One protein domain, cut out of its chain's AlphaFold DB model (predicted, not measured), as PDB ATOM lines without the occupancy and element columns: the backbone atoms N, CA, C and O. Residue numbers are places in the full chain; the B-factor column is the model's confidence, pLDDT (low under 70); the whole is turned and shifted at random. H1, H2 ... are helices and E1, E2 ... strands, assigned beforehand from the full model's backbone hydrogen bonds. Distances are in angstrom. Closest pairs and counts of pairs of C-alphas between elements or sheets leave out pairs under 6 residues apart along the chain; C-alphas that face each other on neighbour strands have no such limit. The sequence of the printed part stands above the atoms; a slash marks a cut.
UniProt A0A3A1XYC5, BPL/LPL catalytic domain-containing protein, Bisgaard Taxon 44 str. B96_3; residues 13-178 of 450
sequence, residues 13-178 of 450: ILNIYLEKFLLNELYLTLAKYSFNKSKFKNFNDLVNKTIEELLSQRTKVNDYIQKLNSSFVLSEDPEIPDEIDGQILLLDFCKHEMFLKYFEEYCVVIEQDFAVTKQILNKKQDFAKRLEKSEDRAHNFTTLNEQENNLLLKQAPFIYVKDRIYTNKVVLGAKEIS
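AT A GLANCE: This is residues 13 to 178 of the 450 residues of the protein "BPL/LPL catalytic domain-containing protein" of Bisgaard Taxon 44 str. B96_3 (UniProt A0A3A1XYC5). Look for an elongated body built on one long helix, H1, with H2, H4 and H5 along one side of it and H3 near its first end. At its other end sits a small three-stranded sheet, and beyond that H6 lies across the body, with a long loop returning from it. The printed part has 166 residues, mostly helix, in the order H1 H2 H3 H4 H5 E1 H6 H7 E2 E3 H8; the mixed sheet runs E1, E2, E3. It is only just compact, close to loose, with a radius of gyration of the C-alphas of 18.4 A and spans of 58 by 35 by 27 A.

HOW THE PARTS SIT: Start with H1, residues 13 to 35. H2, residues 43 to 56, touches H1 residues 25 to 30 at a steep tilt of 56 degrees, opposite ways; the closest C-alphas, of Thr 29 and Thr 50, are 6.9 A apart. H3, residues 58 to 71, meets H2 only through their link. H4, residues 86 to 95, touches H2 at a shallow tilt of 18 degrees, opposite ways, closest at the C-alphas of Leu 55 and Leu 90, 5.8 A. H4 also touches H3, closest at the C-alphas of Arg 58 and Gly 86, 4.9 A. H5, residues 97 to 106, is close to H1 but not clearly touching, with the C-alphas of Tyr 27 and Tyr 106 7.9 A apart. Next find E1, residues 107 to 110, parallel to E2, residues 158 to 161, with N 110 and O 160 at 2.9 A. E2 and E3, residues 164 to 167, form an antiparallel hairpin, with N 159 and O 166 at 2.8 A. H6, residues 114 to 131, and H7, residues 151 to 155, each only graze the sheet and are apart; E1, H6, H7 and E2 form a strand-helix-strand unit, parallel neighbour strands joined through helices by a right-handed crossover. H8, residues 174 to 178, only just touches H1, with 3 pairs of C-alphas within 8 A, closest at Leu 28 and Ile 177, 6.9 A. In each of the eight helices, every O i to N i+4 pair is within hydrogen-bond range.

IN THESE COORDINATES: Find C-alpha 13 at (206.899, 248.002, 155.234); from there H1 runs 32.8 A to C-alpha 35. H2 spans 20.1 A, H3 19.8 A and H6 25.2 A. H8 ends at C-alpha 178, (211.865, 224.469, 164.934).

THE WHOLE: The C-alphas farthest apart, of Glu 76 and Ala 115, are 59.8 A apart. The printed part has no cut; the links H3 to H4 and H6 to H7 are long. Confidence is under 70 at residues 72 to 84 and 111 to 152.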
ATOM      1  N   ILE A  13     205.884 249.061 155.087       77.81
ATOM      2  CA  ILE A  13     206.899 248.002 155.234       77.81
ATOM      3  C   ILE A  13     206.599 247.142 156.459       77.81
ATOM      4  O   ILE A  13     206.623 245.911 156.377       77.81
ATOM      5  N   LEU A  14     206.292 247.788 157.588       79.19
ATOM      6  CA  LEU A  14     205.930 247.098 158.818       79.19
ATOM      7  C   LEU A  14     204.717 246.188 158.594       79.19
ATOM      8  O   LEU A  14     204.751 245.027 158.996       79.19
ATOM      9  N   ASN A  15     203.690 246.660 157.880       81.94
ATOM     10  CA  ASN A  15     202.536 245.829 157.526       81.94
ATOM     11  C   ASN A  15     202.947 244.564 156.745       81.94
ATOM     12  O   ASN A  15     202.491 243.477 157.090       81.94
ATOM     13  N   ILE A  16     203.847 244.670 155.757       87.12
ATOM     14  CA  ILE A  16     204.337 243.518 154.973       87.12
ATOM     15  C   ILE A  16     205.076 242.505 155.864       87.12
ATOM     16  O   ILE A  16     204.828 241.301 155.780       87.12
ATOM     17  N   TYR A  17     205.976 242.961 156.743       88.88
ATOM     18  CA  TYR A  17     206.715 242.052 157.631       88.88
ATOM     19  C   TYR A  17     205.824 241.381 158.675       88.88
ATOM     20  O   TYR A  17     206.069 240.218 159.011       88.88
ATOM     21  N   LEU A  18     204.825 242.098 159.195       88.62
ATOM     22  CA  LEU A  18     203.848 241.548 160.131       88.62
ATOM     23  C   LEU A  18     202.925 240.547 159.435       88.62
ATOM     24  O   LEU A  18     202.697 239.466 159.970       88.62
ATOM     25  N   GLU A  19     202.458 240.850 158.224       91.31
ATOM     26  CA  GLU A  19     201.638 239.928 157.436       91.31
ATOM     27  C   GLU A  19     202.418 238.647 157.118       91.31
ATOM     28  O   GLU A  19     201.906 237.548 157.339       91.31
ATOM     29  N   LYS A  20     203.695 238.772 156.715       93.75
ATOM     30  CA  LYS A  20     204.614 237.629 156.570       93.75
ATOM     31  C   LYS A  20     204.663 236.782 157.829       93.75
ATOM     32  O   LYS A  20     204.515 235.564 157.752       93.75
ATOM     33  N   PHE A  21     204.888 237.416 158.975       94.56
ATOM     34  CA  PHE A  21     205.038 236.710 160.240       94.56
ATOM     35  C   PHE A  21     203.775 235.933 160.609       94.56
ATOM     36  O   PHE A  21     203.861 234.747 160.924       94.56
ATOM     37  N   LEU A  22     202.605 236.571 160.513       94.56
ATOM     38  CA  LEU A  22     201.326 235.967 160.885       94.56
ATOM     39  C   LEU A  22     200.899 234.842 159.934       94.56
ATOM     40  O   LEU A  22     200.428 233.803 160.397       94.56
ATOM     41  N   LEU A  23     201.104 234.991 158.620       95.69
ATOM     42  CA  LEU A  23     200.819 233.919 157.657       95.69
ATOM     43  C   LEU A  23     201.730 232.701 157.860       95.69
ATOM     44  O   LEU A  23     201.279 231.556 157.772       95.69
ATOM     45  N   ASN A  24     202.999 232.930 158.190       97.00
ATOM     46  CA  ASN A  24     203.925 231.856 158.527       97.00
ATOM     47  C   ASN A  24     203.578 231.182 159.866       97.00
ATOM     48  O   ASN A  24     203.656 229.956 159.946       97.00
ATOM     49  N   GLU A  25     203.142 231.926 160.892       96.06
ATOM     50  CA  GLU A  25     202.653 231.328 162.149       96.06
ATOM     51  C   GLU A  25     201.375 230.508 161.933       96.06
ATOM     52  O   GLU A  25     201.236 229.423 162.505       96.06
ATOM     53  N   LEU A  26     200.465 230.956 161.058       96.00
ATOM     54  CA  LEU A  26     199.309 230.159 160.642       96.00
ATOM     55  C   LEU A  26     199.764 228.836 160.006       96.00
ATOM     56  O   LEU A  26     199.328 227.765 160.432       96.00
ATOM     57  N   TYR A  27     200.685 228.890 159.039       96.31
ATOM     58  CA  TYR A  27     201.242 227.693 158.402       96.31
ATOM     59  C   TYR A  27     201.879 226.735 159.426       96.31
ATOM     60  O   TYR A  27     201.597 225.534 159.419       96.31
ATOM     61  N   LEU A  28     202.707 227.258 160.338       96.25
ATOM     62  CA  LEU A  28     203.372 226.480 161.388       96.25
ATOM     63  C   LEU A  28     202.378 225.844 162.360       96.25
ATOM     64  O   LEU A  28     202.557 224.691 162.754       96.25
ATOM     65  N   THR A  29     201.320 226.563 162.727       96.56
ATOM     66  CA  THR A  29     200.268 226.059 163.619       96.56
ATOM     67  C   THR A  29     199.552 224.859 162.996       96.56
ATOM     68  O   THR A  29     199.439 223.802 163.622       96.56
ATOM     69  N   LEU A  30     199.169 224.958 161.719       95.56
ATOM     70  CA  LEU A  30     198.561 223.844 160.983       95.56
ATOM     71  C   LEU A  30     199.531 222.662 160.805       95.56
ATOM     72  O   LEU A  30     199.137 221.500 160.959       95.56
ATOM     73  N   ALA A  31     200.815 222.936 160.553       92.75
ATOM     74  CA  ALA A  31     201.853 221.909 160.477       92.75
ATOM     75  C   ALA A  31     202.024 221.153 161.804       92.75
ATOM     76  O   ALA A  31     202.063 219.920 161.799       92.75
ATOM     77  N   LYS A  32     202.034 221.860 162.941       93.75
ATOM     78  CA  LYS A  32     202.091 221.263 164.285       93.75
ATOM     79  C   LYS A  32     200.879 220.384 164.571       93.75
ATOM     80  O   LYS A  32     201.043 219.279 165.080       93.75
ATOM     81  N   TYR A  33     199.673 220.817 164.202       93.94
ATOM     82  CA  TYR A  33     198.472 219.987 164.337       93.94
ATOM     83  C   TYR A  33     198.548 218.696 163.514       93.94
ATOM     84  O   TYR A  33     198.196 217.625 164.018       93.94
ATOM     85  N   SER A  34     199.062 218.770 162.281       86.69
ATOM     86  CA  SER A  34     199.297 217.590 161.437       86.69
ATOM     87  C   SER A  34     200.350 216.648 162.034       86.69
ATOM     88  O   SER A  34     200.143 215.429 162.065       86.69
ATOM     89  N   PHE A  35     201.462 217.199 162.535       84.81
ATOM     90  CA  PHE A  35     202.550 216.445 163.161       84.81
ATOM     91  C   PHE A  35     202.083 215.730 164.438       84.81
ATOM     92  O   PHE A  35     202.246 214.516 164.568       84.81
ATOM     93  N   ASN A  36     201.385 216.449 165.324       85.50
ATOM     94  CA  ASN A  36     200.864 215.936 166.595       85.50
ATOM     95  C   ASN A  36     199.611 215.056 166.445       85.50
ATOM     96  O   ASN A  36     199.097 214.536 167.436       85.50
ATOM     97  N   LYS A  37     199.104 214.866 165.217       84.00
ATOM     98  CA  LYS A  37     197.879 214.098 164.922       84.00
ATOM     99  C   LYS A  37     196.658 214.613 165.708       84.00
ATOM    100  O   LYS A  37     195.791 213.812 166.090       84.00
ATOM    101  N   SER A  38     196.601 215.929 165.933       89.00
ATOM    102  CA  SER A  38     195.558 216.617 166.700       89.00
ATOM    103  C   SER A  38     194.168 216.336 166.140       89.00
ATOM    104  O   SER A  38     193.986 216.282 164.924       89.00
ATOM    105  N   LYS A  39     193.189 216.165 167.036       90.06
ATOM    106  CA  LYS A  39     191.789 215.906 166.683       90.06
ATOM    107  C   LYS A  39     190.906 217.140 166.865       90.06
ATOM    108  O   LYS A  39     191.038 217.875 167.848       90.06
ATOM    109  N   PHE A  40     189.950 217.288 165.960       94.44
ATOM    110  CA  PHE A  40     189.008 218.397 165.877       94.44
ATOM    111  C   PHE A  40     187.595 217.861 165.685       94.44
ATOM    112  O   PHE A  40     187.396 216.890 164.959       94.44
ATOM    113  N   LYS A  41     186.608 218.496 166.322       95.06
ATOM    114  CA  LYS A  41     185.199 218.074 166.223       95.06
ATOM    115  C   LYS A  41     184.659 218.202 164.795       95.06
ATOM    116  O   LYS A  41     183.854 217.382 164.373       95.06
ATOM    117  N   ASN A  42     185.073 219.251 164.091       92.88
ATOM    118  CA  ASN A  42     184.769 219.555 162.694       92.88
ATOM    119  C   ASN A  42     185.754 220.634 162.196       92.88
ATOM    120  O   ASN A  42     186.631 221.072 162.944       92.88
ATOM    121  N   PHE A  43     185.613 221.074 160.945       91.44
ATOM    122  CA  PHE A  43     186.485 222.103 160.369       91.44
ATOM    123  C   PHE A  43     186.394 223.450 161.106       91.44
ATOM    124  O   PHE A  43     187.416 224.088 161.344       91.44
ATOM    125  N   ASN A  44     185.206 223.846 161.575       94.50
ATOM    126  CA  ASN A  44     185.044 225.076 162.359       94.50
ATOM    127  C   ASN A  44     185.759 224.990 163.720       94.50
ATOM    128  O   ASN A  44     186.343 225.970 164.168       94.50
ATOM    129  N   ASP A  45     185.770 223.817 164.364       96.50
ATOM    130  CA  ASP A  45     186.556 223.569 165.586       96.50
ATOM    131  C   ASP A  45     188.063 223.706 165.320       96.50
ATOM    132  O   ASP A  45     188.783 224.258 166.146       96.50
ATOM    133  N   LEU A  46     188.542 223.262 164.151       95.94
ATOM    134  CA  LEU A  46     189.923 223.480 163.713       95.94
ATOM    135  C   LEU A  46     190.235 224.975 163.526       95.94
ATOM    136  O   LEU A  46     191.261 225.437 164.028       95.94
ATOM    137  N   VAL A  47     189.366 225.736 162.853       95.88
ATOM    138  CA  VAL A  47     189.539 227.190 162.677       95.88
ATOM    139  C   VAL A  47     189.595 227.889 164.037       95.88
ATOM    140  O   VAL A  47     190.560 228.597 164.322       95.88
ATOM    141  N   ASN A  48     188.624 227.622 164.917       95.75
ATOM    142  CA  ASN A  48     188.541 228.248 166.238       95.75
ATOM    143  C   ASN A  48     189.770 227.944 167.103       95.75
ATOM    144  O   ASN A  48     190.380 228.867 167.636       95.75
ATOM    145  N   LYS A  49     190.203 226.678 167.176       97.25
ATOM    146  CA  LYS A  49     191.429 226.314 167.904       97.25
ATOM    147  C   LYS A  49     192.683 226.929 167.295       97.25
ATOM    148  O   LYS A  49     193.643 227.194 168.008       97.25
ATOM    149  N   THR A  50     192.714 227.138 165.981       96.94
ATOM    150  CA  THR A  50     193.839 227.833 165.342       96.94
ATOM    151  C   THR A  50     193.874 229.300 165.760       96.94
ATOM    152  O   THR A  50     194.940 229.800 166.096       96.94
ATOM    153  N   ILE A  51     192.722 229.975 165.804       95.25
ATOM    154  CA  ILE A  51     192.618 231.357 166.290       95.25
ATOM    155  C   ILE A  51     193.051 231.448 167.760       95.25
ATOM    156  O   ILE A  51     193.847 232.319 168.100       95.25
ATOM    157  N   GLU A  52     192.579 230.543 168.622       95.38
ATOM    158  CA  GLU A  52     192.983 230.484 170.037       95.38
ATOM    159  C   GLU A  52     194.502 230.321 170.193       95.38
ATOM    160  O   GLU A  52     195.135 231.072 170.940       95.38
ATOM    161  N   GLU A  53     195.100 229.389 169.445       95.56
ATOM    162  CA  GLU A  53     196.544 229.154 169.459       95.56
ATOM    163  C   GLU A  53     197.313 230.384 168.966       95.56
ATOM    164  O   GLU A  53     198.262 230.800 169.625       95.56
ATOM    165  N   LEU A  54     196.893 231.018 167.866       94.31
ATOM    166  CA  LEU A  54     197.530 232.235 167.354       94.31
ATOM    167  C   LEU A  54     197.453 233.379 168.371       94.31
ATOM    168  O   LEU A  54     198.465 234.021 168.640       94.31
ATOM    169  N   LEU A  55     196.292 233.602 168.995       91.50
ATOM    170  CA  LEU A  55     196.111 234.631 170.027       91.50
ATOM    171  C   LEU A  55     197.007 234.402 171.255       91.50
ATOM    172  O   LEU A  55     197.445 235.367 171.885       91.50
ATOM    173  N   SER A  56     197.330 233.144 171.573       91.81
ATOM    174  CA  SER A  56     198.264 232.812 172.658       91.81
ATOM    175  C   SER A  56     199.711 233.245 172.368       91.81
ATOM    176  O   SER A  56     200.500 233.436 173.295       91.81
ATOM    177  N   GLN A  57     200.062 233.486 171.099       90.88
ATOM    178  CA  GLN A  57     201.418 233.827 170.657       90.88
ATOM    179  C   GLN A  57     201.751 235.323 170.737       90.88
ATOM    180  O   GLN A  57     202.758 235.759 170.174       90.88
ATOM    181  N   ARG A  58     200.963 236.126 171.466       88.25
ATOM    182  CA  ARG A  58     201.177 237.581 171.607       88.25
ATOM    183  C   ARG A  58     202.621 237.967 171.954       88.25
ATOM    184  O   ARG A  58     203.131 238.938 171.411       88.25
ATOM    185  N   THR A  59     203.300 237.194 172.807       88.56
ATOM    186  CA  THR A  59     204.688 237.481 173.203       88.56
ATOM    187  C   THR A  59     205.636 237.333 172.018       88.56
ATOM    188  O   THR A  59     206.439 238.224 171.786       88.56
ATOM    189  N   LYS A  60     205.474 236.286 171.195       90.75
ATOM    190  CA  LYS A  60     206.278 236.104 169.976       90.75
ATOM    191  C   LYS A  60     206.090 237.265 168.997       90.75
ATOM    192  O   LYS A  60     207.053 237.708 168.379       90.75
ATOM    193  N   VAL A  61     204.855 237.750 168.857       89.06
ATOM    194  CA  VAL A  61     204.534 238.903 168.003       89.06
ATOM    195  C   VAL A  61     205.198 240.172 168.537       89.06
ATOM    196  O   VAL A  61     205.826 240.890 167.764       89.06
ATOM    197  N   ASN A  62     205.123 240.420 169.848       86.62
ATOM    198  CA  ASN A  62     205.777 241.565 170.486       86.62
ATOM    199  C   ASN A  62     207.302 241.520 170.308       86.62
ATOM    200  O   ASN A  62     207.893 242.517 169.896       86.62
ATOM    201  N   ASP A  63     207.927 240.364 170.537       88.19
ATOM    202  CA  ASP A  63     209.371 240.174 170.349       88.19
ATOM    203  C   ASP A  63     209.779 240.438 168.890       88.19
ATOM    204  O   ASP A  63     210.799 241.073 168.609       88.19
ATOM    205  N   TYR A  64     208.958 239.987 167.936       89.81
ATOM    206  CA  TYR A  64     209.194 240.227 166.517       89.81
ATOM    207  C   TYR A  64     209.040 241.704 166.136       89.81
ATOM    208  O   TYR A  64     209.879 242.222 165.401       89.81
ATOM    209  N   ILE A  65     208.036 242.410 166.668       84.12
ATOM    210  CA  ILE A  65     207.882 243.862 166.484       84.12
ATOM    211  C   ILE A  65     209.104 244.602 167.036       84.12
ATOM    212  O   ILE A  65     209.700 245.405 166.325       84.12
ATOM    213  N   GLN A  66     209.549 244.291 168.256       81.69
ATOM    214  CA  GLN A  66     210.749 244.904 168.840       81.69
ATOM    215  C   GLN A  66     211.990 244.665 167.971       81.69
ATOM    216  O   GLN A  66     212.788 245.577 167.730       81.69
ATOM    217  N   LYS A  67     212.135 243.449 167.433       84.62
ATOM    218  CA  LYS A  67     213.216 243.115 166.505       84.62
ATOM    219  C   LYS A  67     213.128 243.920 165.210       84.62
ATOM    220  O   LYS A  67     214.161 244.407 164.744       84.62
ATOM    221  N   LEU A  68     211.931 244.093 164.647       81.31
ATOM    222  CA  LEU A  68     211.708 244.952 163.485       81.31
ATOM    223  C   LEU A  68     212.122 246.394 163.798       81.31
ATOM    224  O   LEU A  68     212.939 246.929 163.058       81.31
ATOM    225  N   ASN A  69     211.689 246.970 164.925       74.88
ATOM    226  CA  ASN A  69     212.066 248.330 165.346       74.88
ATOM    227  C   ASN A  69     213.585 248.507 165.396       74.88
ATOM    228  O   ASN A  69     214.117 249.463 164.841       74.88
ATOM    229  N   SER A  70     214.295 247.543 165.989       73.75
ATOM    230  CA  SER A  70     215.762 247.578 166.057       73.75
ATOM    231  C   SER A  70     216.452 247.399 164.696       73.75
ATOM    232  O   SER A  70     217.556 247.901 164.493       73.75
ATOM    233  N   SER A  71     215.814 246.696 163.755       72.31
ATOM    234  CA  SER A  71     216.373 246.405 162.428       72.31
ATOM    235  C   SER A  71     216.082 247.516 161.412       72.31
ATOM    236  O   SER A  71     216.854 247.710 160.474       72.31
ATOM    237  N   PHE A  72     214.977 248.244 161.597       64.12
ATOM    238  CA  PHE A  72     214.459 249.277 160.698       64.12
ATOM    239  C   PHE A  72     214.828 250.710 161.100       64.12
ATOM    240  O   PHE A  72     214.242 251.648 160.571       64.12
ATOM    241  N   VAL A  73     215.879 250.915 161.902       52.09
ATOM    242  CA  VAL A  73     216.514 252.238 162.134       52.09
ATOM    243  C   VAL A  73     217.165 252.808 160.838       52.09
ATOM    244  O   VAL A  73     218.130 253.560 160.873       52.09
ATOM    245  N   LEU A  74     216.687 252.419 159.649       46.06
ATOM    246  CA  LEU A  74     217.292 252.655 158.334       46.06
ATOM    247  C   LEU A  74     216.381 253.370 157.320       46.06
ATOM    248  O   LEU A  74     216.764 253.497 156.157       46.06
ATOM    249  N   SER A  75     215.237 253.904 157.732       45.09
ATOM    250  CA  SER A  75     214.472 254.862 156.929       45.09
ATOM    251  C   SER A  75     214.023 256.011 157.819       45.09
ATOM    252  O   SER A  75     213.722 255.807 158.987       45.09
ATOM    253  N   GLU A  76     213.961 257.224 157.274       50.25
ATOM    254  CA  GLU A  76     213.355 258.414 157.900       50.25
ATOM    255  C   GLU A  76     211.823 258.259 158.105       50.25
ATOM    256  O   GLU A  76     211.082 259.238 158.113       50.25
ATOM    257  N   ASP A  77     211.340 257.018 158.216       48.62
ATOM    258  CA  ASP A  77     209.946 256.657 158.443       48.62
ATOM    259  C   ASP A  77     209.584 256.899 159.915       48.62
ATOM    260  O   ASP A  77     210.444 256.779 160.794       48.62
ATOM    261  N   PRO A  78     208.314 257.231 160.211       47.75
ATOM    262  CA  PRO A  78     207.885 257.519 161.568       47.75
ATOM    263  C   PRO A  78     208.168 256.322 162.478       47.75
ATOM    264  O   PRO A  78     207.937 255.172 162.084       47.75
ATOM    265  N   GLU A  79     208.657 256.621 163.688       51.88
ATOM    266  CA  GLU A  79     208.870 255.655 164.765       51.88
ATOM    267  C   GLU A  79     207.720 254.648 164.800       51.88
ATOM    268  O   GLU A  79     206.537 255.010 164.748       51.88
ATOM    269  N   ILE A  80     208.072 253.364 164.846       54.06
ATOM    270  CA  ILE A  80     207.082 252.319 165.060       54.06
ATOM    271  C   ILE A  80     206.463 252.610 166.430       54.06
ATOM    272  O   ILE A  80     207.223 252.667 167.394       54.06
ATOM    273  N   PRO A  81     205.136 252.834 166.530       57.75
ATOM    274  CA  PRO A  81     204.528 253.293 167.772       57.75
ATOM    275  C   PRO A  81     204.942 252.402 168.947       57.75
ATOM    276  O   PRO A  81     204.846 251.178 168.836       57.75
ATOM    277  N   ASP A  82     205.357 253.007 170.063       53.59
ATOM    278  CA  ASP A  82     205.818 252.294 171.270       53.59
ATOM    279  C   ASP A  82     204.780 251.288 171.818       53.59
ATOM    280  O   ASP A  82     205.122 250.355 172.542       53.59
ATOM    281  N   GLU A  83     203.508 251.429 171.427       55.72
ATOM    282  CA  GLU A  83     202.373 250.613 171.867       55.72
ATOM    283  C   GLU A  83     201.722 249.814 170.719       55.72
ATOM    284  O   GLU A  83     200.521 249.924 170.450       55.72
ATOM    285  N   ILE A  84     202.481 248.967 170.018       65.00
ATOM    286  CA  ILE A  84     201.851 247.884 169.246       65.00
ATOM    287  C   ILE A  84     201.654 246.685 170.165       65.00
ATOM    288  O   ILE A  84     202.548 245.864 170.351       65.00
ATOM    289  N   ASP A  85     200.446 246.558 170.704       75.44
ATOM    290  CA  ASP A  85     200.043 245.343 171.401       75.44
ATOM    291  C   ASP A  85     199.796 244.218 170.380       75.44
ATOM    292  O   ASP A  85     198.823 244.237 169.612       75.44
ATOM    293  N   GLY A  86     200.679 243.218 170.382       77.25
ATOM    294  CA  GLY A  86     200.578 242.023 169.554       77.25
ATOM    295  C   GLY A  86     199.263 241.268 169.738       77.25
ATOM    296  O   GLY A  86     198.780 240.666 168.781       77.25
ATOM    297  N   GLN A  87     198.620 241.348 170.907       80.31
ATOM    298  CA  GLN A  87     197.290 240.778 171.113       80.31
ATOM    299  C   GLN A  87     196.235 241.486 170.256       80.31
ATOM    300  O   GLN A  87     195.403 240.820 169.641       80.31
ATOM    301  N   ILE A  88     196.277 242.819 170.159       81.06
ATOM    302  CA  ILE A  88     195.356 243.559 169.287       81.06
ATOM    303  C   ILE A  88     195.676 243.245 167.820       81.06
ATOM    304  O   ILE A  88     194.756 243.050 167.034       81.06
ATOM    305  N   LEU A  89     196.955 243.158 167.442       82.69
ATOM    306  CA  LEU A  89     197.344 242.820 166.066       82.69
ATOM    307  C   LEU A  89     196.822 241.437 165.648       82.69
ATOM    308  O   LEU A  89     196.266 241.284 164.563       82.69
ATOM    309  N   LEU A  90     196.966 240.439 166.521       82.25
ATOM    310  CA  LEU A  90     196.450 239.091 166.291       82.25
ATOM    311  C   LEU A  90     194.921 239.071 166.203       82.25
ATOM    312  O   LEU A  90     194.372 238.369 165.356       82.25
ATOM    313  N   LEU A  91     194.230 239.849 167.046       83.44
ATOM    314  CA  LEU A  91     192.774 239.995 166.976       83.44
ATOM    315  C   LEU A  91     192.330 240.602 165.643       83.44
ATOM    316  O   LEU A  91     191.371 240.103 165.056       83.44
ATOM    317  N   ASP A  92     193.012 241.644 165.165       85.56
ATOM    318  CA  ASP A  92     192.713 242.269 163.872       85.56
ATOM    319  C   ASP A  92     192.932 241.275 162.729       85.56
ATOM    320  O   ASP A  92     192.048 241.085 161.895       85.56
ATOM    321  N   PHE A  93     194.072 240.579 162.740       85.69
ATOM    322  CA  PHE A  93     194.403 239.554 161.755       85.69
ATOM    323  C   PHE A  93     193.351 238.441 161.711       85.69
ATOM    324  O   PHE A  93     192.810 238.157 160.647       85.69
ATOM    325  N   CYS A  94     193.000 237.855 162.859       87.00
ATOM    326  CA  CYS A  94     192.047 236.741 162.921       87.00
ATOM    327  C   CYS A  94     190.610 237.149 162.555       87.00
ATOM    328  O   CYS A  94     189.825 236.300 162.138       87.00
ATOM    329  N   LYS A  95     190.240 238.427 162.724       85.88
ATOM    330  CA  LYS A  95     188.915 238.957 162.346       85.88
ATOM    331  C   LYS A  95     188.831 239.385 160.883       85.88
ATOM    332  O   LYS A  95     187.727 239.604 160.385       85.88
ATOM    333  N   HIS A  96     189.965 239.545 160.208       87.25
ATOM    334  CA  HIS A  96     189.998 240.008 158.832       87.25
ATOM    335  C   HIS A  96     189.422 238.938 157.891       87.25
ATOM    336  O   HIS A  96     189.801 237.772 157.961       87.25
ATOM    337  N   GLU A  97     188.554 239.318 156.950       85.50
ATOM    338  CA  GLU A  97     187.926 238.377 156.000       85.50
ATOM    339  C   GLU A  97     188.955 237.535 155.223       85.50
ATOM    340  O   GLU A  97     188.784 236.336 155.004       85.50
ATOM    341  N   MET A  98     190.084 238.156 154.869       83.81
ATOM    342  CA  MET A  98     191.179 237.485 154.176       83.81
ATOM    343  C   MET A  98     191.822 236.371 155.006       83.81
ATOM    344  O   MET A  98     192.304 235.421 154.402       83.81
ATOM    345  N   PHE A  99     191.814 236.424 156.346       88.38
ATOM    346  CA  PHE A  99     192.340 235.327 157.168       88.38
ATOM    347  C   PHE A  99     191.588 234.023 156.900       88.38
ATOM    348  O   PHE A  99     192.216 232.998 156.637       88.38
ATOM    349  N   LEU A 100     190.251 234.071 156.887       88.00
ATOM    350  CA  LEU A 100     189.427 232.903 156.568       88.00
ATOM    351  C   LEU A 100     189.696 232.411 155.146       88.00
ATOM    352  O   LEU A 100     189.874 231.216 154.938       88.00
ATOM    353  N   LYS A 101     189.843 233.331 154.188       88.25
ATOM    354  CA  LYS A 101     190.222 232.974 152.819       88.25
ATOM    355  C   LYS A 101     191.574 232.259 152.760       88.25
ATOM    356  O   LYS A 101     191.690 231.239 152.091       88.25
ATOM    357  N   TYR A 102     192.592 232.746 153.470       88.94
ATOM    358  CA  TYR A 102     193.878 232.048 153.562       88.94
ATOM    359  C   TYR A 102     193.724 230.668 154.197       88.94
ATOM    360  O   TYR A 102     194.339 229.720 153.722       88.94
ATOM    361  N   PHE A 103     192.878 230.533 155.220       91.19
ATOM    362  CA  PHE A 103     192.595 229.251 155.857       91.19
ATOM    363  C   PHE A 103     191.976 228.242 154.878       91.19
ATOM    364  O   PHE A 103     192.449 227.110 154.775       91.19
ATOM    365  N   GLU A 104     190.962 228.664 154.121       88.31
ATOM    366  CA  GLU A 104     190.284 227.861 153.093       88.31
ATOM    367  C   GLU A 104     191.208 227.514 151.916       88.31
ATOM    368  O   GLU A 104     191.119 226.434 151.336       88.31
ATOM    369  N   GLU A 105     192.133 228.410 151.564       88.88
ATOM    370  CA  GLU A 105     193.144 228.161 150.536       88.88
ATOM    371  C   GLU A 105     194.260 227.225 151.024       88.88
ATOM    372  O   GLU A 105     194.782 226.417 150.251       88.88
ATOM    373  N   TYR A 106     194.623 227.315 152.306       90.94
ATOM    374  CA  TYR A 106     195.635 226.468 152.930       90.94
ATOM    375  C   TYR A 106     195.128 225.051 153.179       90.94
ATOM    376  O   TYR A 106     195.911 224.104 153.084       90.94
ATOM    377  N   CYS A 107     193.854 224.904 153.542       89.06
ATOM    378  CA  CYS A 107     193.292 223.652 154.017       89.06
ATOM    379  C   CYS A 107     192.029 223.272 153.244       89.06
ATOM    380  O   CYS A 107     190.961 223.841 153.452       89.06
ATOM    381  N   VAL A 108     192.144 222.252 152.392       86.31
ATOM    382  CA  VAL A 108     190.998 221.693 151.664       86.31
ATOM    383  C   VAL A 108     190.345 220.587 152.488       86.31
ATOM    384  O   VAL A 108     191.017 219.680 152.983       86.31
ATOM    385  N   VAL A 109     189.022 220.650 152.621       84.81
ATOM    386  CA  VAL A 109     188.216 219.626 153.294       84.81
ATOM    387  C   VAL A 109     187.887 218.508 152.309       84.81
ATOM    388  O   VAL A 109     187.362 218.766 151.230       84.81
ATOM    389  N   ILE A 110     188.170 217.261 152.689       75.25
ATOM    390  CA  ILE A 110     187.699 216.078 151.963       75.25
ATOM    391  C   ILE A 110     186.489 215.520 152.703       75.25
ATOM    392  O   ILE A 110     186.601 215.007 153.824       75.25
ATOM    393  N   GLU A 111     185.327 215.621 152.064       67.12
ATOM    394  CA  GLU A 111     184.106 214.970 152.526       67.12
ATOM    395  C   GLU A 111     184.199 213.449 152.321       67.12
ATOM    396  O   GLU A 111     184.942 212.960 151.475       67.12
ATOM    397  N   GLN A 112     183.516 212.694 153.180       55.56
ATOM    398  CA  GLN A 112     183.785 211.297 153.540       55.56
ATOM    399  C   GLN A 112     183.757 210.258 152.396       55.56
ATOM    400  O   GLN A 112     182.901 209.376 152.402       55.56
ATOM    401  N   ASP A 113     184.753 210.227 151.510       54.53
ATOM    402  CA  ASP A 113     185.048 208.997 150.772       54.53
ATOM    403  C   ASP A 113     186.060 208.142 151.558       54.53
ATOM    404  O   ASP A 113     187.251 208.454 151.726       54.53
ATOM    405  N   PHE A 114     185.545 207.060 152.144       47.38
ATOM    406  CA  PHE A 114     186.274 206.162 153.036       47.38
ATOM    407  C   PHE A 114     187.427 205.445 152.311       47.38
ATOM    408  O   PHE A 114     188.422 205.102 152.955       47.38
ATOM    409  N   ALA A 115     187.327 205.255 150.990       53.09
ATOM    410  CA  ALA A 115     188.361 204.618 150.173       53.09
ATOM    411  C   ALA A 115     189.592 205.522 150.006       53.09
ATOM    412  O   ALA A 115     190.715 205.094 150.296       53.09
ATOM    413  N   VAL A 116     189.362 206.791 149.657       52.97
ATOM    414  CA  VAL A 116     190.402 207.825 149.557       52.97
ATOM    415  C   VAL A 116     191.070 207.988 150.916       52.97
ATOM    416  O   VAL A 116     192.275 207.776 151.039       52.97
ATOM    417  N   THR A 117     190.270 208.200 151.968       49.69
ATOM    418  CA  THR A 117     190.729 208.338 153.362       49.69
ATOM    419  C   THR A 117     191.598 207.159 153.824       49.69
ATOM    420  O   THR A 117     192.589 207.350 154.528       49.69
ATOM    421  N   LYS A 118     191.264 205.921 153.445       49.75
ATOM    422  CA  LYS A 118     192.035 204.727 153.826       49.75
ATOM    423  C   LYS A 118     193.363 204.632 153.069       49.75
ATOM    424  O   LYS A 118     194.364 204.262 153.676       49.75
ATOM    425  N   GLN A 119     193.412 205.026 151.796       54.34
ATOM    426  CA  GLN A 119     194.673 205.135 151.050       54.34
ATOM    427  C   GLN A 119     195.585 206.243 151.598       54.34
ATOM    428  O   GLN A 119     196.777 205.993 151.777       54.34
ATOM    429  N   ILE A 120     195.026 207.417 151.937       51.31
ATOM    430  CA  ILE A 120     195.732 208.524 152.620       51.31
ATOM    431  C   ILE A 120     196.462 207.995 153.858       51.31
ATOM    432  O   ILE A 120     197.665 208.186 154.044       51.31
ATOM    433  N   LEU A 121     195.707 207.309 154.718       50.00
ATOM    434  CA  LEU A 121     196.179 206.837 156.011       50.00
ATOM    435  C   LEU A 121     197.174 205.679 155.875       50.00
ATOM    436  O   LEU A 121     198.156 205.659 156.615       50.00
ATOM    437  N   ASN A 122     196.972 204.765 154.920       51.88
ATOM    438  CA  ASN A 122     197.874 203.634 154.679       51.88
ATOM    439  C   ASN A 122     199.226 204.086 154.108       51.88
ATOM    440  O   ASN A 122     200.261 203.727 154.667       51.88
ATOM    441  N   LYS A 123     199.240 204.945 153.074       53.84
ATOM    442  CA  LYS A 123     200.493 205.499 152.526       53.84
ATOM    443  C   LYS A 123     201.258 206.305 153.596       53.84
ATOM    444  O   LYS A 123     202.484 206.239 153.655       53.84
ATOM    445  N   LYS A 124     200.556 207.006 154.504       50.25
ATOM    446  CA  LYS A 124     201.171 207.722 155.642       50.25
ATOM    447  C   LYS A 124     201.694 206.781 156.744       50.25
ATOM    448  O   LYS A 124     202.693 207.112 157.372       50.25
ATOM    449  N   GLN A 125     201.063 205.629 156.998       43.03
ATOM    450  CA  GLN A 125     201.537 204.638 157.981       43.03
ATOM    451  C   GLN A 125     202.794 203.895 157.515       43.03
ATOM    452  O   GLN A 125     203.725 203.736 158.304       43.03
ATOM    453  N   ASP A 126     202.865 203.498 156.244       46.66
ATOM    454  CA  ASP A 126     204.089 202.919 155.674       46.66
ATOM    455  C   ASP A 126     205.235 203.936 155.649       46.66
ATOM    456  O   ASP A 126     206.397 203.582 155.836       46.66
ATOM    457  N   PHE A 127     204.904 205.219 155.504       47.03
ATOM    458  CA  PHE A 127     205.851 206.319 155.609       47.03
ATOM    459  C   PHE A 127     206.291 206.617 157.055       47.03
ATOM    460  O   PHE A 127     207.477 206.808 157.299       47.03
ATOM    461  N   ALA A 128     205.387 206.582 158.038       43.47
ATOM    462  CA  ALA A 128     205.749 206.709 159.453       43.47
ATOM    463  C   ALA A 128     206.732 205.603 159.889       43.47
ATOM    464  O   ALA A 128     207.685 205.884 160.605       43.47
ATOM    465  N   LYS A 129     206.578 204.384 159.356       43.62
ATOM    466  CA  LYS A 129     207.552 203.289 159.526       43.62
ATOM    467  C   LYS A 129     208.898 203.539 158.822       43.62
ATOM    468  O   LYS A 129     209.902 202.949 159.213       43.62
ATOM    469  N   ARG A 130     208.942 204.371 157.768       40.66
ATOM    470  CA  ARG A 130     210.193 204.828 157.122       40.66
ATOM    471  C   ARG A 130     210.865 205.944 157.930       40.66
ATOM    472  O   ARG A 130     212.080 205.907 158.075       40.66
ATOM    473  N   LEU A 131     210.090 206.864 158.514       39.00
ATOM    474  CA  LEU A 131     210.567 207.879 159.467       39.00
ATOM    475  C   LEU A 131     211.149 207.256 160.744       39.00
ATOM    476  O   LEU A 131     212.197 207.694 161.196       39.00
ATOM    477  N   GLU A 132     210.545 206.187 161.274       39.72
ATOM    478  CA  GLU A 132     211.108 205.416 162.402       39.72
ATOM    479  C   GLU A 132     212.493 204.811 162.093       39.72
ATOM    480  O   GLU A 132     213.228 204.459 163.010       39.72
ATOM    481  N   LYS A 133     212.877 204.697 160.812       39.66
ATOM    482  CA  LYS A 133     214.210 204.238 160.384       39.66
ATOM    483  C   LYS A 133     215.179 205.374 160.027       39.66
ATOM    484  O   LYS A 133     216.362 205.102 159.841       39.66
ATOM    485  N   SER A 134     214.715 206.621 159.923       38.19
ATOM    486  CA  SER A 134     215.555 207.800 159.682       38.19
ATOM    487  C   SER A 134     214.977 208.996 160.443       38.19
ATOM    488  O   SER A 134     214.110 209.706 159.932       38.19
ATOM    489  N   GLU A 135     215.445 209.218 161.669       36.12
ATOM    490  CA  GLU A 135     214.837 210.169 162.613       36.12
ATOM    491  C   GLU A 135     214.923 211.660 162.209       36.12
ATOM    492  O   GLU A 135     214.386 212.500 162.919       36.12
ATOM    493  N   ASP A 136     215.523 212.017 161.064       35.09
ATOM    494  CA  ASP A 136     216.076 213.369 160.873       35.09
ATOM    495  C   ASP A 136     215.834 214.062 159.518       35.09
ATOM    496  O   ASP A 136     216.581 214.977 159.171       35.09
ATOM    497  N   ARG A 137     214.824 213.676 158.724       37.19
ATOM    498  CA  ARG A 137     214.539 214.387 157.454       37.19
ATOM    499  C   ARG A 137     213.051 214.599 157.180       37.19
ATOM    500  O   ARG A 137     212.261 213.664 157.293       37.19
ATOM    501  N   ALA A 138     212.688 215.801 156.728       38.91
ATOM    502  CA  ALA A 138     211.467 216.053 155.965       38.91
ATOM    503  C   ALA A 138     211.460 215.223 154.673       38.91
ATOM    504  O   ALA A 138     212.425 215.238 153.912       38.91
ATOM    505  N   HIS A 139     210.349 214.540 154.395       43.09
ATOM    506  CA  HIS A 139     210.164 213.824 153.130       43.09
ATOM    507  C   HIS A 139     208.957 214.368 152.368       43.09
ATOM    508  O   HIS A 139     207.913 214.689 152.952       43.09
ATOM    509  N   ASN A 140     209.118 214.434 151.048       44.88
ATOM    510  CA  ASN A 140     208.102 214.848 150.091       44.88
ATOM    511  C   ASN A 140     207.168 213.654 149.800       44.88
ATOM    512  O   ASN A 140     207.571 212.656 149.207       44.88
ATOM    513  N   PHE A 141     205.930 213.715 150.279       50.72
ATOM    514  CA  PHE A 141     204.852 212.792 149.971       50.72
ATOM    515  C   PHE A 141     204.268 213.106 148.597       50.72
ATOM    516  O   PHE A 141     203.742 214.191 148.342       50.72
ATOM    517  N   THR A 142     204.291 212.118 147.717       41.62
ATOM    518  CA  THR A 142     203.690 212.216 146.397       41.62
ATOM    519  C   THR A 142     202.302 211.570 146.424       41.62
ATOM    520  O   THR A 142     202.115 210.357 146.357       41.62
ATOM    521  N   THR A 143     201.313 212.461 146.527       41.59
ATOM    522  CA  THR A 143     199.887 212.313 146.194       41.59
ATOM    523  C   THR A 143     199.000 211.417 147.055       41.59
ATOM    524  O   THR A 143     199.004 210.181 147.018       41.59
ATOM    525  N   LEU A 144     198.109 212.125 147.746       44.19
ATOM    526  CA  LEU A 144     196.748 211.713 148.018       44.19
ATOM    527  C   LEU A 144     196.025 211.582 146.679       44.19
ATOM    528  O   LEU A 144     195.811 212.568 145.990       44.19
ATOM    529  N   ASN A 145     195.734 210.333 146.324       39.97
ATOM    530  CA  ASN A 145     194.960 209.893 145.169       39.97
ATOM    531  C   ASN A 145     195.517 210.287 143.778       39.97
ATOM    532  O   ASN A 145     195.266 211.365 143.252       39.97
ATOM    533  N   GLU A 146     196.208 209.343 143.129       45.84
ATOM    534  CA  GLU A 146     196.554 209.403 141.694       45.84
ATOM    535  C   GLU A 146     195.303 209.428 140.788       45.84
ATOM    536  O   GLU A 146     195.402 209.782 139.619       45.84
ATOM    537  N   GLN A 147     194.120 209.090 141.322       43.78
ATOM    538  CA  GLN A 147     192.879 208.962 140.551       43.78
ATOM    539  C   GLN A 147     191.970 210.203 140.570       43.78
ATOM    540  O   GLN A 147     191.013 210.255 139.800       43.78
ATOM    541  N   GLU A 148     192.251 211.222 141.393       51.69
ATOM    542  CA  GLU A 148     191.461 212.460 141.397       51.69
ATOM    543  C   GLU A 148     192.131 213.571 140.578       51.69
ATOM    544  O   GLU A 148     193.197 214.091 140.915       51.69
ATOM    545  N   ASN A 149     191.444 214.015 139.522       55.78
ATOM    546  CA  ASN A 149     191.821 215.169 138.698       55.78
ATOM    547  C   ASN A 149     191.588 216.527 139.397       55.78
ATOM    548  O   ASN A 149     191.464 217.559 138.735       55.78
ATOM    549  N   ASN A 150     191.526 216.565 140.731       67.69
ATOM    550  CA  ASN A 150     191.276 217.795 141.471       67.69
ATOM    551  C   ASN A 150     192.587 218.550 141.749       67.69
ATOM    552  O   ASN A 150     193.295 218.294 142.725       67.69
ATOM    553  N   LEU A 151     192.910 219.509 140.877       67.81
ATOM    554  CA  LEU A 151     194.108 220.342 141.004       67.81
ATOM    555  C   LEU A 151     194.135 221.143 142.316       67.81
ATOM    556  O   LEU A 151     195.210 221.301 142.886       67.81
ATOM    557  N   LEU A 152     192.980 221.593 142.827       68.62
ATOM    558  CA  LEU A 152     192.907 222.321 144.101       68.62
ATOM    559  C   LEU A 152     193.373 221.440 145.260       68.62
ATOM    560  O   LEU A 152     194.178 221.876 146.080       68.62
ATOM    561  N   LEU A 153     192.941 220.178 145.279       72.38
ATOM    562  CA  LEU A 153     193.391 219.205 146.268       72.38
ATOM    563  C   LEU A 153     194.885 218.925 146.124       72.38
ATOM    564  O   LEU A 153     195.576 218.904 147.128       72.38
ATOM    565  N   LYS A 154     195.422 218.802 144.903       71.69
ATOM    566  CA  LYS A 154     196.874 218.641 144.671       71.69
ATOM    567  C   LYS A 154     197.690 219.893 145.004       71.69
ATOM    568  O   LYS A 154     198.914 219.816 145.086       71.69
ATOM    569  N   GLN A 155     197.057 221.048 145.159       78.88
ATOM    570  CA  GLN A 155     197.720 222.324 145.403       78.88
ATOM    571  C   GLN A 155     197.582 222.815 146.847       78.88
ATOM    572  O   GLN A 155     198.441 223.559 147.307       78.88
ATOM    573  N   ALA A 156     196.593 222.379 147.617       86.31
ATOM    574  CA  ALA A 156     196.474 222.802 149.009       86.31
ATOM    575  C   ALA A 156     197.703 222.375 149.846       86.31
ATOM    576  O   ALA A 156     198.148 221.231 149.729       86.31
ATOM    577  N   PRO A 157     198.275 223.250 150.690       90.50
ATOM    578  CA  PRO A 157     199.322 222.864 151.638       90.50
ATOM    579  C   PRO A 157     198.879 221.765 152.620       90.50
ATOM    580  O   PRO A 157     199.646 220.845 152.930       90.50
ATOM    581  N   PHE A 158     197.628 221.845 153.074       89.62
ATOM    582  CA  PHE A 158     197.028 220.945 154.045       89.62
ATOM    583  C   PHE A 158     195.695 220.395 153.553       89.62
ATOM    584  O   PHE A 158     194.994 220.996 152.741       89.62
ATOM    585  N   ILE A 159     195.323 219.252 154.110       85.75
ATOM    586  CA  ILE A 159     194.044 218.602 153.872       85.75
ATOM    587  C   ILE A 159     193.419 218.239 155.212       85.75
ATOM    588  O   ILE A 159     194.084 217.679 156.085       85.75
ATOM    589  N   TYR A 160     192.132 218.528 155.362       85.31
ATOM    590  CA  TYR A 160     191.331 218.122 156.505       85.31
ATOM    591  C   TYR A 160     190.450 216.927 156.134       85.31
ATOM    592  O   TYR A 160     189.682 216.987 155.175       85.31
ATOM    593  N   VAL A 161     190.554 215.839 156.897       78.75
ATOM    594  CA  VAL A 161     189.786 214.607 156.675       78.75
ATOM    595  C   VAL A 161     189.250 214.097 158.002       78.75
ATOM    596  O   VAL A 161     190.017 213.872 158.942       78.75
ATOM    597  N   LYS A 162     187.938 213.843 158.056       79.81
ATOM    598  CA  LYS A 162     187.216 213.400 159.260       79.81
ATOM    599  C   LYS A 162     187.399 214.368 160.432       79.81
ATOM    600  O   LYS A 162     186.693 215.361 160.501       79.81
ATOM    601  N   ASP A 163     188.313 214.052 161.344       84.06
ATOM    602  CA  ASP A 163     188.579 214.771 162.586       84.06
ATOM    603  C   ASP A 163     190.007 215.335 162.642       84.06
ATOM    604  O   ASP A 163     190.450 215.760 163.704       84.06
ATOM    605  N   ARG A 164     190.772 215.313 161.541       84.94
ATOM    606  CA  ARG A 164     192.213 215.617 161.547       84.94
ATOM    607  C   ARG A 164     192.673 216.402 160.327       84.94
ATOM    608  O   ARG A 164     192.127 216.258 159.239       84.94
ATOM    609  N   ILE A 165     193.755 217.153 160.513       86.31
ATOM    610  CA  ILE A 165     194.503 217.825 159.448       86.31
ATOM    611  C   ILE A 165     195.784 217.053 159.103       86.31
ATOM    612  O   ILE A 165     196.426 216.450 159.965       86.31
ATOM    613  N   TYR A 166     196.151 217.075 157.828       80.56
ATOM    614  CA  TYR A 166     197.314 216.417 157.253       80.56
ATOM    615  C   TYR A 166     198.060 217.406 156.367       80.56
ATOM    616  O   TYR A 166     197.443 218.190 155.651       80.56
ATOM    617  N   THR A 167     199.386 217.347 156.363       80.44
ATOM    618  CA  THR A 167     200.169 217.957 155.289       80.44
ATOM    619  C   THR A 167     199.950 217.161 154.004       80.44
ATOM    620  O   THR A 167     199.918 215.931 154.028       80.44
ATOM    621  N   ASN A 168     199.772 217.858 152.884       70.25
ATOM    622  CA  ASN A 168     199.430 217.229 151.607       70.25
ATOM    623  C   ASN A 168     200.667 216.782 150.800       70.25
ATOM    624  O   ASN A 168     200.585 215.870 149.982       70.25
ATOM    625  N   LYS A 169     201.829 217.408 151.046       72.31
ATOM    626  CA  LYS A 169     203.060 217.194 150.261       72.31
ATOM    627  C   LYS A 169     204.332 217.065 151.081       72.31
ATOM    628  O   LYS A 169     205.132 216.202 150.793       72.31
ATOM    629  N   VAL A 170     204.550 217.878 152.109       75.25
ATOM    630  CA  VAL A 170     205.771 217.778 152.927       75.25
ATOM    631  C   VAL A 170     205.379 217.513 154.366       75.25
ATOM    632  O   VAL A 170     204.581 218.249 154.942       75.25
ATOM    633  N   VAL A 171     205.905 216.440 154.954       71.88
ATOM    634  CA  VAL A 171     205.781 216.210 156.397       71.88
ATOM    635  C   VAL A 171     206.928 216.937 157.081       71.88
ATOM    636  O   VAL A 171     208.089 216.603 156.866       71.88
ATOM    637  N   LEU A 172     206.587 217.932 157.896       80.06
ATOM    638  CA  LEU A 172     207.549 218.664 158.708       80.06
ATOM    639  C   LEU A 172     207.701 217.950 160.051       80.06
ATOM    640  O   LEU A 172     206.717 217.780 160.776       80.06
ATOM    641  N   GLY A 173     208.919 217.494 160.346       77.75
ATOM    642  CA  GLY A 173     209.280 216.957 161.649       77.75
ATOM    643  C   GLY A 173     209.518 218.073 162.665       77.75
ATOM    644  O   GLY A 173     209.498 219.261 162.341       77.75
ATOM    645  N   ALA A 174     209.770 217.695 163.918       82.69
ATOM    646  CA  ALA A 174     210.024 218.661 164.987       82.69
ATOM    647  C   ALA A 174     211.249 219.552 164.701       82.69
ATOM    648  O   ALA A 174     211.218 220.746 165.000       82.69
ATOM    649  N   LYS A 175     212.304 218.996 164.082       86.00
ATOM    650  CA  LYS A 175     213.514 219.745 163.707       86.00
ATOM    651  C   LYS A 175     213.227 220.778 162.618       86.00
ATOM    652  O   LYS A 175     213.632 221.929 162.763       86.00
ATOM    653  N   GLU A 176     212.485 220.409 161.572       87.25
ATOM    654  CA  GLU A 176     212.097 221.349 160.517       87.25
ATOM    655  C   GLU A 176     211.137 222.423 161.027       87.25
ATOM    656  O   GLU A 176     211.313 223.592 160.696       87.25
ATOM    657  N   ILE A 177     210.158 222.064 161.866       90.88
ATOM    658  CA  ILE A 177     209.256 223.045 162.492       90.88
ATOM    659  C   ILE A 177     210.068 224.054 163.309       90.88
ATOM    660  O   ILE A 177     209.865 225.255 163.150       90.88
ATOM    661  N   SER A 178     211.017 223.588 164.126       93.19
ATOM    662  CA  SER A 178     211.865 224.469 164.934       93.19
ATOM    663  C   SER A 178     212.739 225.391 164.075       93.19
ATOM    664  O   SER A 178     212.848 226.582 164.361       93.19
TER     665      SER A 178